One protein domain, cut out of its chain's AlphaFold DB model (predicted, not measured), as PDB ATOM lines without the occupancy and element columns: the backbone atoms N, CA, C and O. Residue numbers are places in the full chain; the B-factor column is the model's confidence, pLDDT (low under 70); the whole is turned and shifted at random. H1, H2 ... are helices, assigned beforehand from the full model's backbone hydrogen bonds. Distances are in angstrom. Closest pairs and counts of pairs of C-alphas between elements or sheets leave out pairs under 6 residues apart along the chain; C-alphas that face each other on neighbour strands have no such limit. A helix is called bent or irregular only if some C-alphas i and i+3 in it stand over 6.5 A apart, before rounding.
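What this domain is: This is residues 2 to 53 and 61 to 82 of the 183 residues of the protein "Two-component system sensor kinase" of Neisseria gonorrhoeae (UniProt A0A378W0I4). A lopsided helical hairpin, in which long H2 folds back along shorter H1 and sticks out past it with residues 40 to 51; H3 stands free of both. Look for 74 printed residues with three named helices, H1, H2, H3 in chain order, and no named strand: all helix. The whole is extended, radius of gyration of the C-alphas 19.1 A, and flat, spanning 56 by 40 by 15 A.

How they stand to each other: Start at H2, residues 19 to 51: with residues 21 to 36 alone it touches H1, residues 2 to 17. This hairpin runs opposite ways at a shallow tilt of 16 degrees; its closest C-alphas, of Ile 15 and Arg 22, are 5.1 A apart. H3, residues 63 to 80, is apart from both. Every O i to N i+4 pair is within hydrogen-bond range in H1, 27 of 29 in H2, 12 of 14 in H3.

Where its parts are: Find C-alpha 19 at (194.567, 262.809, 130.233); H2 runs 46.7 A to C-alpha 51, with a kink of 34 degrees near residue 26. H2 is irregular, C-alphas 20 and 23 being 8.1 A apart; H3 only just, C-alphas 73 and 76 being 6.9 A apart. H1 measures 22.7 A; H3, 26.3 A, ends at (162.667, 255.398, 133.338).

The domain as a whole: Residues 54 to 60 are not printed; C-alphas 53 and 61 are 22.7 A apart across the cut. No printed residue is under 70 in pLDDT.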
ATOM      1  N   ARG A   2     184.957 238.098 133.706       72.94
ATOM      2  CA  ARG A   2     185.733 238.609 132.544       72.94
ATOM      3  C   ARG A   2     185.254 239.969 132.006       72.94
ATOM      4  O   ARG A   2     186.057 240.731 131.485       72.94
ATOM      5  N   SER A   3     183.964 240.276 132.149       84.44
ATOM      6  CA  SER A   3     183.348 241.482 131.576       84.44
ATOM      7  C   SER A   3     183.739 242.794 132.300       84.44
ATOM      8  O   SER A   3     184.158 243.718 131.605       84.44
ATOM      9  N   PRO A   4     183.714 242.898 133.651       87.69
ATOM     10  CA  PRO A   4     184.164 244.109 134.354       87.69
ATOM     11  C   PRO A   4     185.681 244.316 134.310       87.69
ATOM     12  O   PRO A   4     186.143 245.423 134.056       87.69
ATOM     13  N   LEU A   5     186.472 243.246 134.473       92.56
ATOM     14  CA  LEU A   5     187.935 243.343 134.481       92.56
ATOM     15  C   LEU A   5     188.483 243.879 133.149       92.56
ATOM     16  O   LEU A   5     189.293 244.803 133.143       92.56
ATOM     17  N   ALA A   6     187.993 243.350 132.022       93.56
ATOM     18  CA  ALA A   6     188.398 243.808 130.695       93.56
ATOM     19  C   ALA A   6     188.013 245.277 130.447       93.56
ATOM     20  O   ALA A   6     188.784 246.034 129.858       93.56
ATOM     21  N   ARG A   7     186.838 245.712 130.928       94.62
ATOM     22  CA  ARG A   7     186.425 247.118 130.828       94.62
ATOM     23  C   ARG A   7     187.281 248.034 131.693       94.62
ATOM     24  O   ARG A   7     187.673 249.088 131.209       94.62
ATOM     25  N   MET A   8     187.621 247.640 132.919       95.00
ATOM     26  CA  MET A   8     188.534 248.414 133.766       95.00
ATOM     27  C   MET A   8     189.908 248.567 133.111       95.00
ATOM     28  O   MET A   8     190.427 249.676 133.048       95.00
ATOM     29  N   GLN A   9     190.457 247.490 132.538       94.69
ATOM     30  CA  GLN A   9     191.718 247.540 131.786       94.69
ATOM     31  C   GLN A   9     191.640 248.508 130.597       94.69
ATOM     32  O   GLN A   9     192.546 249.316 130.395       94.69
ATOM     33  N   ALA A  10     190.532 248.491 129.850       95.88
ATOM     34  CA  ALA A  10     190.301 249.443 128.767       95.88
ATOM     35  C   ALA A  10     190.205 250.894 129.276       95.88
ATOM     36  O   ALA A  10     190.798 251.794 128.684       95.88
ATOM     37  N   ILE A  11     189.502 251.133 130.388       96.62
ATOM     38  CA  ILE A  11     189.367 252.463 131.001       96.62
ATOM     39  C   ILE A  11     190.726 252.987 131.480       96.62
ATOM     40  O   ILE A  11     191.047 254.148 131.234       96.62
ATOM     41  N   VAL A  12     191.554 252.141 132.096       96.00
ATOM     42  CA  VAL A  12     192.922 252.502 132.501       96.00
ATOM     43  C   VAL A  12     193.759 252.912 131.287       96.00
ATOM     44  O   VAL A  12     194.420 253.951 131.328       96.00
ATOM     45  N   GLY A  13     193.670 252.170 130.178       95.88
ATOM     46  CA  GLY A  13     194.318 252.553 128.920       95.88
ATOM     47  C   GLY A  13     193.829 253.905 128.378       95.88
ATOM     48  O   GLY A  13     194.631 254.719 127.924       95.88
ATOM     49  N   LEU A  14     192.529 254.195 128.488       96.44
ATOM     50  CA  LEU A  14     191.953 255.480 128.073       96.44
ATOM     51  C   LEU A  14     192.390 256.652 128.959       96.44
ATOM     52  O   LEU A  14     192.597 257.746 128.439       96.44
ATOM     53  N   ILE A  15     192.578 256.441 130.264       96.62
ATOM     54  CA  ILE A  15     193.119 257.467 131.171       96.62
ATOM     55  C   ILE A  15     194.540 257.859 130.754       96.62
ATOM     56  O   ILE A  15     194.867 259.046 130.753       96.62
ATOM     57  N   GLN A  16     195.367 256.877 130.382       93.62
ATOM     58  CA  GLN A  16     196.737 257.113 129.921       93.62
ATOM     59  C   GLN A  16     196.765 257.812 128.554       93.62
ATOM     60  O   GLN A  16     197.537 258.746 128.360       93.62
ATOM     61  N   ALA A  17     195.901 257.398 127.622       96.06
ATOM     62  CA  ALA A  17     195.849 257.960 126.272       96.06
ATOM     63  C   ALA A  17     195.184 259.349 126.198       96.06
ATOM     64  O   ALA A  17     195.482 260.128 125.295       96.06
ATOM     65  N   GLN A  18     194.251 259.662 127.104       95.75
ATOM     66  CA  GLN A  18     193.435 260.883 127.071       95.75
ATOM     67  C   GLN A  18     193.383 261.571 128.449       95.75
ATOM     68  O   GLN A  18     192.321 261.619 129.082       95.75
ATOM     69  N   PRO A  19     194.493 262.176 128.913       90.62
ATOM     70  CA  PRO A  19     194.567 262.809 130.233       90.62
ATOM     71  C   PRO A  19     193.564 263.960 130.419       90.62
ATOM     72  O   PRO A  19     193.081 264.174 131.527       90.62
ATOM     73  N   GLN A  20     193.161 264.630 129.333       96.81
ATOM     74  CA  GLN A  20     192.132 265.683 129.328       96.81
ATOM     75  C   GLN A  20     190.755 265.193 129.825       96.81
ATOM     76  O   GLN A  20     189.956 265.974 130.329       96.81
ATOM     77  N   LYS A  21     190.457 263.891 129.683       95.25
ATOM     78  CA  LYS A  21     189.193 263.258 130.112       95.25
ATOM     79  C   LYS A  21     189.378 262.346 131.326       95.25
ATOM     80  O   LYS A  21     188.505 261.531 131.630       95.25
ATOM     81  N   ARG A  22     190.512 262.463 132.023       94.75
ATOM     82  CA  ARG A  22     190.893 261.593 133.141       94.75
ATOM     83  C   ARG A  22     189.785 261.463 134.182       94.75
ATOM     84  O   ARG A  22     189.446 260.347 134.552       94.75
ATOM     85  N   GLU A  23     189.196 262.572 134.614       95.81
ATOM     86  CA  GLU A  23     188.173 262.556 135.665       95.81
ATOM     87  C   GLU A  23     186.887 261.833 135.232       95.81
ATOM     88  O   GLU A  23     186.307 261.064 135.997       95.81
ATOM     89  N   GLN A  24     186.485 261.984 133.968       97.00
ATOM     90  CA  GLN A  24     185.353 261.246 133.406       97.00
ATOM     91  C   GLN A  24     185.613 259.732 133.396       97.00
ATOM     92  O   GLN A  24     184.719 258.940 133.699       97.00
ATOM     93  N   TYR A  25     186.827 259.316 133.029       97.31
ATOM     94  CA  TYR A  25     187.195 257.903 132.995       97.31
ATOM     95  C   TYR A  25     187.409 257.315 134.392       97.31
ATOM     96  O   TYR A  25     187.039 256.164 134.603       97.31
ATOM     97  N   LEU A  26     187.903 258.095 135.357       96.50
ATOM     98  CA  LEU A  26     187.979 257.679 136.760       96.50
ATOM     99  C   LEU A  26     186.589 257.387 137.336       96.50
ATOM    100  O   LEU A  26     186.388 256.304 137.873       96.50
ATOM    101  N   LYS A  27     185.591 258.245 137.089       96.62
ATOM    102  CA  LYS A  27     184.196 257.971 137.497       96.62
ATOM    103  C   LYS A  27     183.639 256.679 136.892       96.62
ATOM    104  O   LYS A  27     182.885 255.947 137.528       96.62
ATOM    105  N   ARG A  28     184.005 256.365 135.644       95.31
ATOM    106  CA  ARG A  28     183.621 255.089 135.009       95.31
ATOM    107  C   ARG A  28     184.349 253.895 135.625       95.31
ATOM    108  O   ARG A  28     183.742 252.838 135.757       95.31
ATOM    109  N   LEU A  29     185.624 254.058 135.984       96.50
ATOM    110  CA  LEU A  29     186.417 253.030 136.656       96.50
ATOM    111  C   LEU A  29     185.832 252.702 138.034       96.50
ATOM    112  O   LEU A  29     185.642 251.531 138.340       96.50
ATOM    113  N   GLU A  30     185.482 253.724 138.814       96.25
ATOM    114  CA  GLU A  30     184.797 253.585 140.104       96.25
ATOM    115  C   GLU A  30     183.496 252.787 139.961       96.25
ATOM    116  O   GLU A  30     183.281 251.825 140.692       96.25
ATOM    117  N   GLY A  31     182.676 253.096 138.951       95.38
ATOM    118  CA  GLY A  31     181.454 252.335 138.683       95.38
ATOM    119  C   GLY A  31     181.699 250.853 138.365       95.38
ATOM    120  O   GLY A  31     180.917 249.995 138.777       95.38
ATOM    121  N   GLU A  32     182.782 250.516 137.657       95.94
ATOM    122  CA  GLU A  32     183.147 249.115 137.408       95.94
ATOM    123  C   GLU A  32     183.708 248.414 138.654       95.94
ATOM    124  O   GLU A  32     183.445 247.222 138.831       95.94
ATOM    125  N   LEU A  33     184.415 249.134 139.532       95.62
ATOM    126  CA  LEU A  33     184.864 248.615 140.828       95.62
ATOM    127  C   LEU A  33     183.669 248.272 141.721       95.62
ATOM    128  O   LEU A  33     183.616 247.167 142.257       95.62
ATOM    129  N   THR A  34     182.669 249.154 141.806       95.06
ATOM    130  CA  THR A  34     181.429 248.876 142.547       95.06
ATOM    131  C   THR A  34     180.707 247.652 141.988       95.06
ATOM    132  O   THR A  34     180.315 246.770 142.742       95.06
ATOM    133  N   ARG A  35     180.587 247.530 140.659       94.31
ATOM    134  CA  ARG A  35     179.983 246.341 140.028       94.31
ATOM    135  C   ARG A  35     180.753 245.059 140.344       94.31
ATOM    136  O   ARG A  35     180.140 244.005 140.489       94.31
ATOM    137  N   MET A  36     182.083 245.124 140.412       95.19
ATOM    138  CA  MET A  36     182.915 243.974 140.775       95.19
ATOM    139  C   MET A  36     182.664 243.538 142.222       95.19
ATOM    140  O   MET A  36     182.553 242.339 142.468       95.19
ATOM    141  N   ASP A  37     182.548 244.495 143.142       94.06
ATOM    142  CA  ASP A  37     182.242 244.239 144.550       94.06
ATOM    143  C   ASP A  37     180.858 243.595 144.721       94.06
ATOM    144  O   ASP A  37     180.734 242.546 145.353       94.06
ATOM    145  N   THR A  38     179.836 244.125 144.036       94.31
ATOM    146  CA  THR A  38     178.489 243.530 144.034       94.31
ATOM    147  C   THR A  38     178.508 242.079 143.548       94.31
ATOM    148  O   THR A  38     177.985 241.199 144.226       94.31
ATOM    149  N   LEU A  39     179.176 241.795 142.424       94.06
ATOM    150  CA  LEU A  39     179.276 240.429 141.891       94.06
ATOM    151  C   LEU A  39     180.030 239.479 142.831       94.06
ATOM    152  O   LEU A  39     179.703 238.294 142.902       94.06
ATOM    153  N   ALA A  40     181.052 239.970 143.533       93.94
ATOM    154  CA  ALA A  40     181.763 239.178 144.529       93.94
ATOM    155  C   ALA A  40     180.850 238.851 145.724       93.94
ATOM    156  O   ALA A  40     180.806 237.700 146.161       93.94
ATOM    157  N   GLY A  41     180.074 239.828 146.200       94.75
ATOM    158  CA  GLY A  41     179.075 239.637 147.252       94.75
ATOM    159  C   GLY A  41     177.976 238.641 146.867       94.75
ATOM    160  O   GLY A  41     177.645 237.750 147.654       94.75
ATOM    161  N   GLU A  42     177.458 238.727 145.641       95.25
ATOM    162  CA  GLU A  42     176.470 237.784 145.099       95.25
ATOM    163  C   GLU A  42     177.028 236.360 145.021       95.25
ATOM    164  O   GLU A  42     176.367 235.410 145.437       95.25
ATOM    165  N   LEU A  43     178.269 236.195 144.553       95.00
ATOM    166  CA  LEU A  43     178.904 234.883 144.437       95.00
ATOM    167  C   LEU A  43     179.200 234.255 145.805       95.00
ATOM    168  O   LEU A  43     179.025 233.051 145.978       95.00
ATOM    169  N   LEU A  44     179.605 235.058 146.792       94.88
ATOM    170  CA  LEU A  44     179.766 234.590 148.171       94.88
ATOM    171  C   LEU A  44     178.424 234.197 148.790       94.88
ATOM    172  O   LEU A  44     178.343 233.183 149.479       94.88
ATOM    173  N   THR A  45     177.371 234.974 148.530       94.38
ATOM    174  CA  THR A  45     176.007 234.643 148.959       94.38
ATOM    175  C   THR A  45     175.559 233.320 148.350       94.38
ATOM    176  O   THR A  45     175.111 232.440 149.078       94.38
ATOM    177  N   LEU A  46     175.759 233.136 147.044       94.00
ATOM    178  CA  LEU A  46     175.444 231.889 146.354       94.00
ATOM    179  C   LEU A  46     176.233 230.708 146.930       94.00
ATOM    180  O   LEU A  46     175.641 229.694 147.270       94.00
ATOM    181  N   SER A  47     177.545 230.858 147.119       94.06
ATOM    182  CA  SER A  47     178.392 229.806 147.694       94.06
ATOM    183  C   SER A  47     177.947 229.408 149.103       94.06
ATOM    184  O   SER A  47     177.935 228.223 149.445       94.06
ATOM    185  N   ARG A  48     177.536 230.381 149.926       90.00
ATOM    186  CA  ARG A  48     176.956 230.105 151.245       90.00
ATOM    187  C   ARG A  48     175.649 229.337 151.121       90.00
ATOM    188  O   ARG A  48     175.487 228.365 151.841       90.00
ATOM    189  N   LEU A  49     174.765 229.727 150.204       90.50
ATOM    190  CA  LEU A  49     173.499 229.029 149.968       90.50
ATOM    191  C   LEU A  49     173.706 227.588 149.477       90.50
ATOM    192  O   LEU A  49     173.020 226.689 149.946       90.50
ATOM    193  N   GLU A  50     174.672 227.357 148.585       87.94
ATOM    194  CA  GLU A  50     175.005 226.023 148.060       87.94
ATOM    195  C   GLU A  50     175.605 225.097 149.126       87.94
ATOM    196  O   GLU A  50     175.380 223.889 149.100       87.94
ATOM    197  N   THR A  51     176.375 225.652 150.064       87.50
ATOM    198  CA  THR A  51     177.009 224.884 151.150       87.50
ATOM    199  C   THR A  51     176.127 224.768 152.391       87.50
ATOM    200  O   THR A  51     176.300 223.847 153.192       87.50
ATOM    201  N   SER A  52     175.164 225.673 152.561       81.00
ATOM    202  CA  SER A  52     174.211 225.632 153.658       81.00
ATOM    203  C   SER A  52     173.120 224.606 153.369       81.00
ATOM    204  O   SER A  52     172.246 224.820 152.533       81.00
ATOM    205  N   ASN A  53     173.117 223.502 154.113       73.38
ATOM    206  CA  ASN A  53     172.009 222.551 154.104       73.38
ATOM    207  C   ASN A  53     170.859 223.087 154.980       73.38
ATOM    208  O   ASN A  53     170.568 222.545 156.046       73.38
ATOM    209  N   LEU A  61     152.195 231.968 151.076       84.62
ATOM    210  CA  LEU A  61     152.332 233.307 150.505       84.62
ATOM    211  C   LEU A  61     151.072 233.695 149.721       84.62
ATOM    212  O   LEU A  61     150.678 233.011 148.773       84.62
ATOM    213  N   LYS A  62     150.463 234.837 150.063       87.88
ATOM    214  CA  LYS A  62     149.388 235.430 149.255       87.88
ATOM    215  C   LYS A  62     149.988 236.015 147.973       87.88
ATOM    216  O   LYS A  62     150.497 237.133 147.966       87.88
ATOM    217  N   LEU A  63     149.922 235.249 146.884       88.56
ATOM    218  CA  LEU A  63     150.608 235.568 145.630       88.56
ATOM    219  C   LEU A  63     150.123 236.875 144.978       88.56
ATOM    220  O   LEU A  63     150.941 237.653 144.505       88.56
ATOM    221  N   LEU A  64     148.813 237.143 144.984       90.81
ATOM    222  CA  LEU A  64     148.233 238.356 144.389       90.81
ATOM    223  C   LEU A  64     148.746 239.662 145.020       90.81
ATOM    224  O   LEU A  64     149.289 240.479 144.278       90.81
ATOM    225  N   PRO A  65     148.625 239.885 146.344       89.44
ATOM    226  CA  PRO A  65     149.146 241.107 146.953       89.44
ATOM    227  C   PRO A  65     150.673 241.204 146.836       89.44
ATOM    228  O   PRO A  65     151.192 242.293 146.632       89.44
ATOM    229  N   PHE A  66     151.396 240.079 146.875       92.12
ATOM    230  CA  PHE A  66     152.843 240.071 146.650       92.12
ATOM    231  C   PHE A  66     153.224 240.545 145.237       92.12
ATOM    232  O   PHE A  66     154.086 241.408 145.085       92.12
ATOM    233  N   LEU A  67     152.562 240.020 144.201       93.12
ATOM    234  CA  LEU A  67     152.783 240.450 142.818       93.12
ATOM    235  C   LEU A  67     152.350 241.904 142.596       93.12
ATOM    236  O   LEU A  67     152.999 242.607 141.828       93.12
ATOM    237  N   GLY A  68     151.292 242.361 143.273       92.75
ATOM    238  CA  GLY A  68     150.879 243.765 143.268       92.75
ATOM    239  C   GLY A  68     151.997 244.686 143.759       92.75
ATOM    240  O   GLY A  68     152.392 245.595 143.031       92.75
ATOM    241  N   ASN A  69     152.575 244.376 144.924       93.44
ATOM    242  CA  ASN A  69     153.706 245.123 145.482       93.44
ATOM    243  C   ASN A  69     154.917 245.101 144.536       93.44
ATOM    244  O   ASN A  69     155.532 246.131 144.292       93.44
ATOM    245  N   LEU A  70     155.219 243.948 143.928       93.75
ATOM    246  CA  LEU A  70     156.309 243.855 142.953       93.75
ATOM    247  C   LEU A  70     156.081 244.734 141.719       93.75
ATOM    248  O   LEU A  70     157.030 245.342 141.225       93.75
ATOM    249  N   VAL A  71     154.859 244.792 141.186       94.81
ATOM    250  CA  VAL A  71     154.549 245.665 140.044       94.81
ATOM    251  C   VAL A  71     154.708 247.134 140.429       94.81
ATOM    252  O   VAL A  71     155.297 247.894 139.661       94.81
ATOM    253  N   GLU A  72     154.257 247.517 141.622       93.56
ATOM    254  CA  GLU A  72     154.406 248.875 142.146       93.56
ATOM    255  C   GLU A  72     155.884 249.270 142.311       93.56
ATOM    256  O   GLU A  72     156.315 250.286 141.759       93.56
ATOM    257  N   ASP A  73     156.689 248.415 142.952       94.00
ATOM    258  CA  ASP A  73     158.125 248.635 143.166       94.00
ATOM    259  C   ASP A  73     158.883 248.844 141.843       94.00
ATOM    260  O   ASP A  73     159.797 249.671 141.731       94.00
ATOM    261  N   ASN A  74     158.481 248.116 140.799       94.75
ATOM    262  CA  ASN A  74     159.146 248.140 139.499       94.75
ATOM    263  C   ASN A  74     158.604 249.209 138.544       94.75
ATOM    264  O   ASN A  74     159.228 249.477 137.511       94.75
ATOM    265  N   GLN A  75     157.501 249.878 138.883       93.62
ATOM    266  CA  GLN A  75     156.881 250.869 138.007       93.62
ATOM    267  C   GLN A  75     157.813 252.058 137.737       93.62
ATOM    268  O   GLN A  75     157.893 252.547 136.609       93.62
ATOM    269  N   SER A  76     158.592 252.484 138.736       92.38
ATOM    270  CA  SER A  76     159.563 253.578 138.581       92.38
ATOM    271  C   SER A  76     160.697 253.238 137.602       92.38
ATOM    272  O   SER A  76     161.165 254.094 136.847       92.38
ATOM    273  N   ILE A  77     161.135 251.976 137.585       93.38
ATOM    274  CA  ILE A  77     162.180 251.470 136.689       93.38
ATOM    275  C   ILE A  77     161.619 251.349 135.273       93.38
ATOM    276  O   ILE A  77     162.265 251.766 134.312       93.38
ATOM    277  N   ALA A  78     160.393 250.839 135.151       92.44
ATOM    278  CA  ALA A  78     159.688 250.755 133.882       92.44
ATOM    279  C   ALA A  78     159.527 252.143 133.246       92.44
ATOM    280  O   ALA A  78     159.921 252.331 132.097       92.44
ATOM    281  N   GLN A  79     159.077 253.142 134.008       93.50
ATOM    282  CA  GLN A  79     158.911 254.518 133.526       93.50
ATOM    283  C   GLN A  79     160.221 255.145 133.043       93.50
ATOM    284  O   GLN A  79     160.248 255.760 131.977       93.50
ATOM    285  N   LYS A  80     161.330 254.943 133.771       94.56
ATOM    286  CA  LYS A  80     162.667 255.398 133.338       94.56
ATOM    287  C   LYS A  80     163.087 254.795 131.993       94.56
ATOM    288  O   LYS A  80     163.826 255.432 131.249       94.56
ATOM    289  N   ASN A  81     162.588 253.602 131.680       93.00
ATOM    290  CA  ASN A  81     162.836 252.901 130.424       93.00
ATOM    291  C   ASN A  81     161.736 253.132 129.367       93.00
ATOM    292  O   ASN A  81     161.774 252.495 128.316       93.00
ATOM    293  N   GLY A  82     160.754 254.007 129.627       92.19
ATOM    294  CA  GLY A  82     159.618 254.254 128.728       92.19
ATOM    295  C   GLY A  82     158.638 253.077 128.622       92.19
ATOM    296  O   GLY A  82     157.966 252.923 127.607       92.19
TER     297      GLY A  82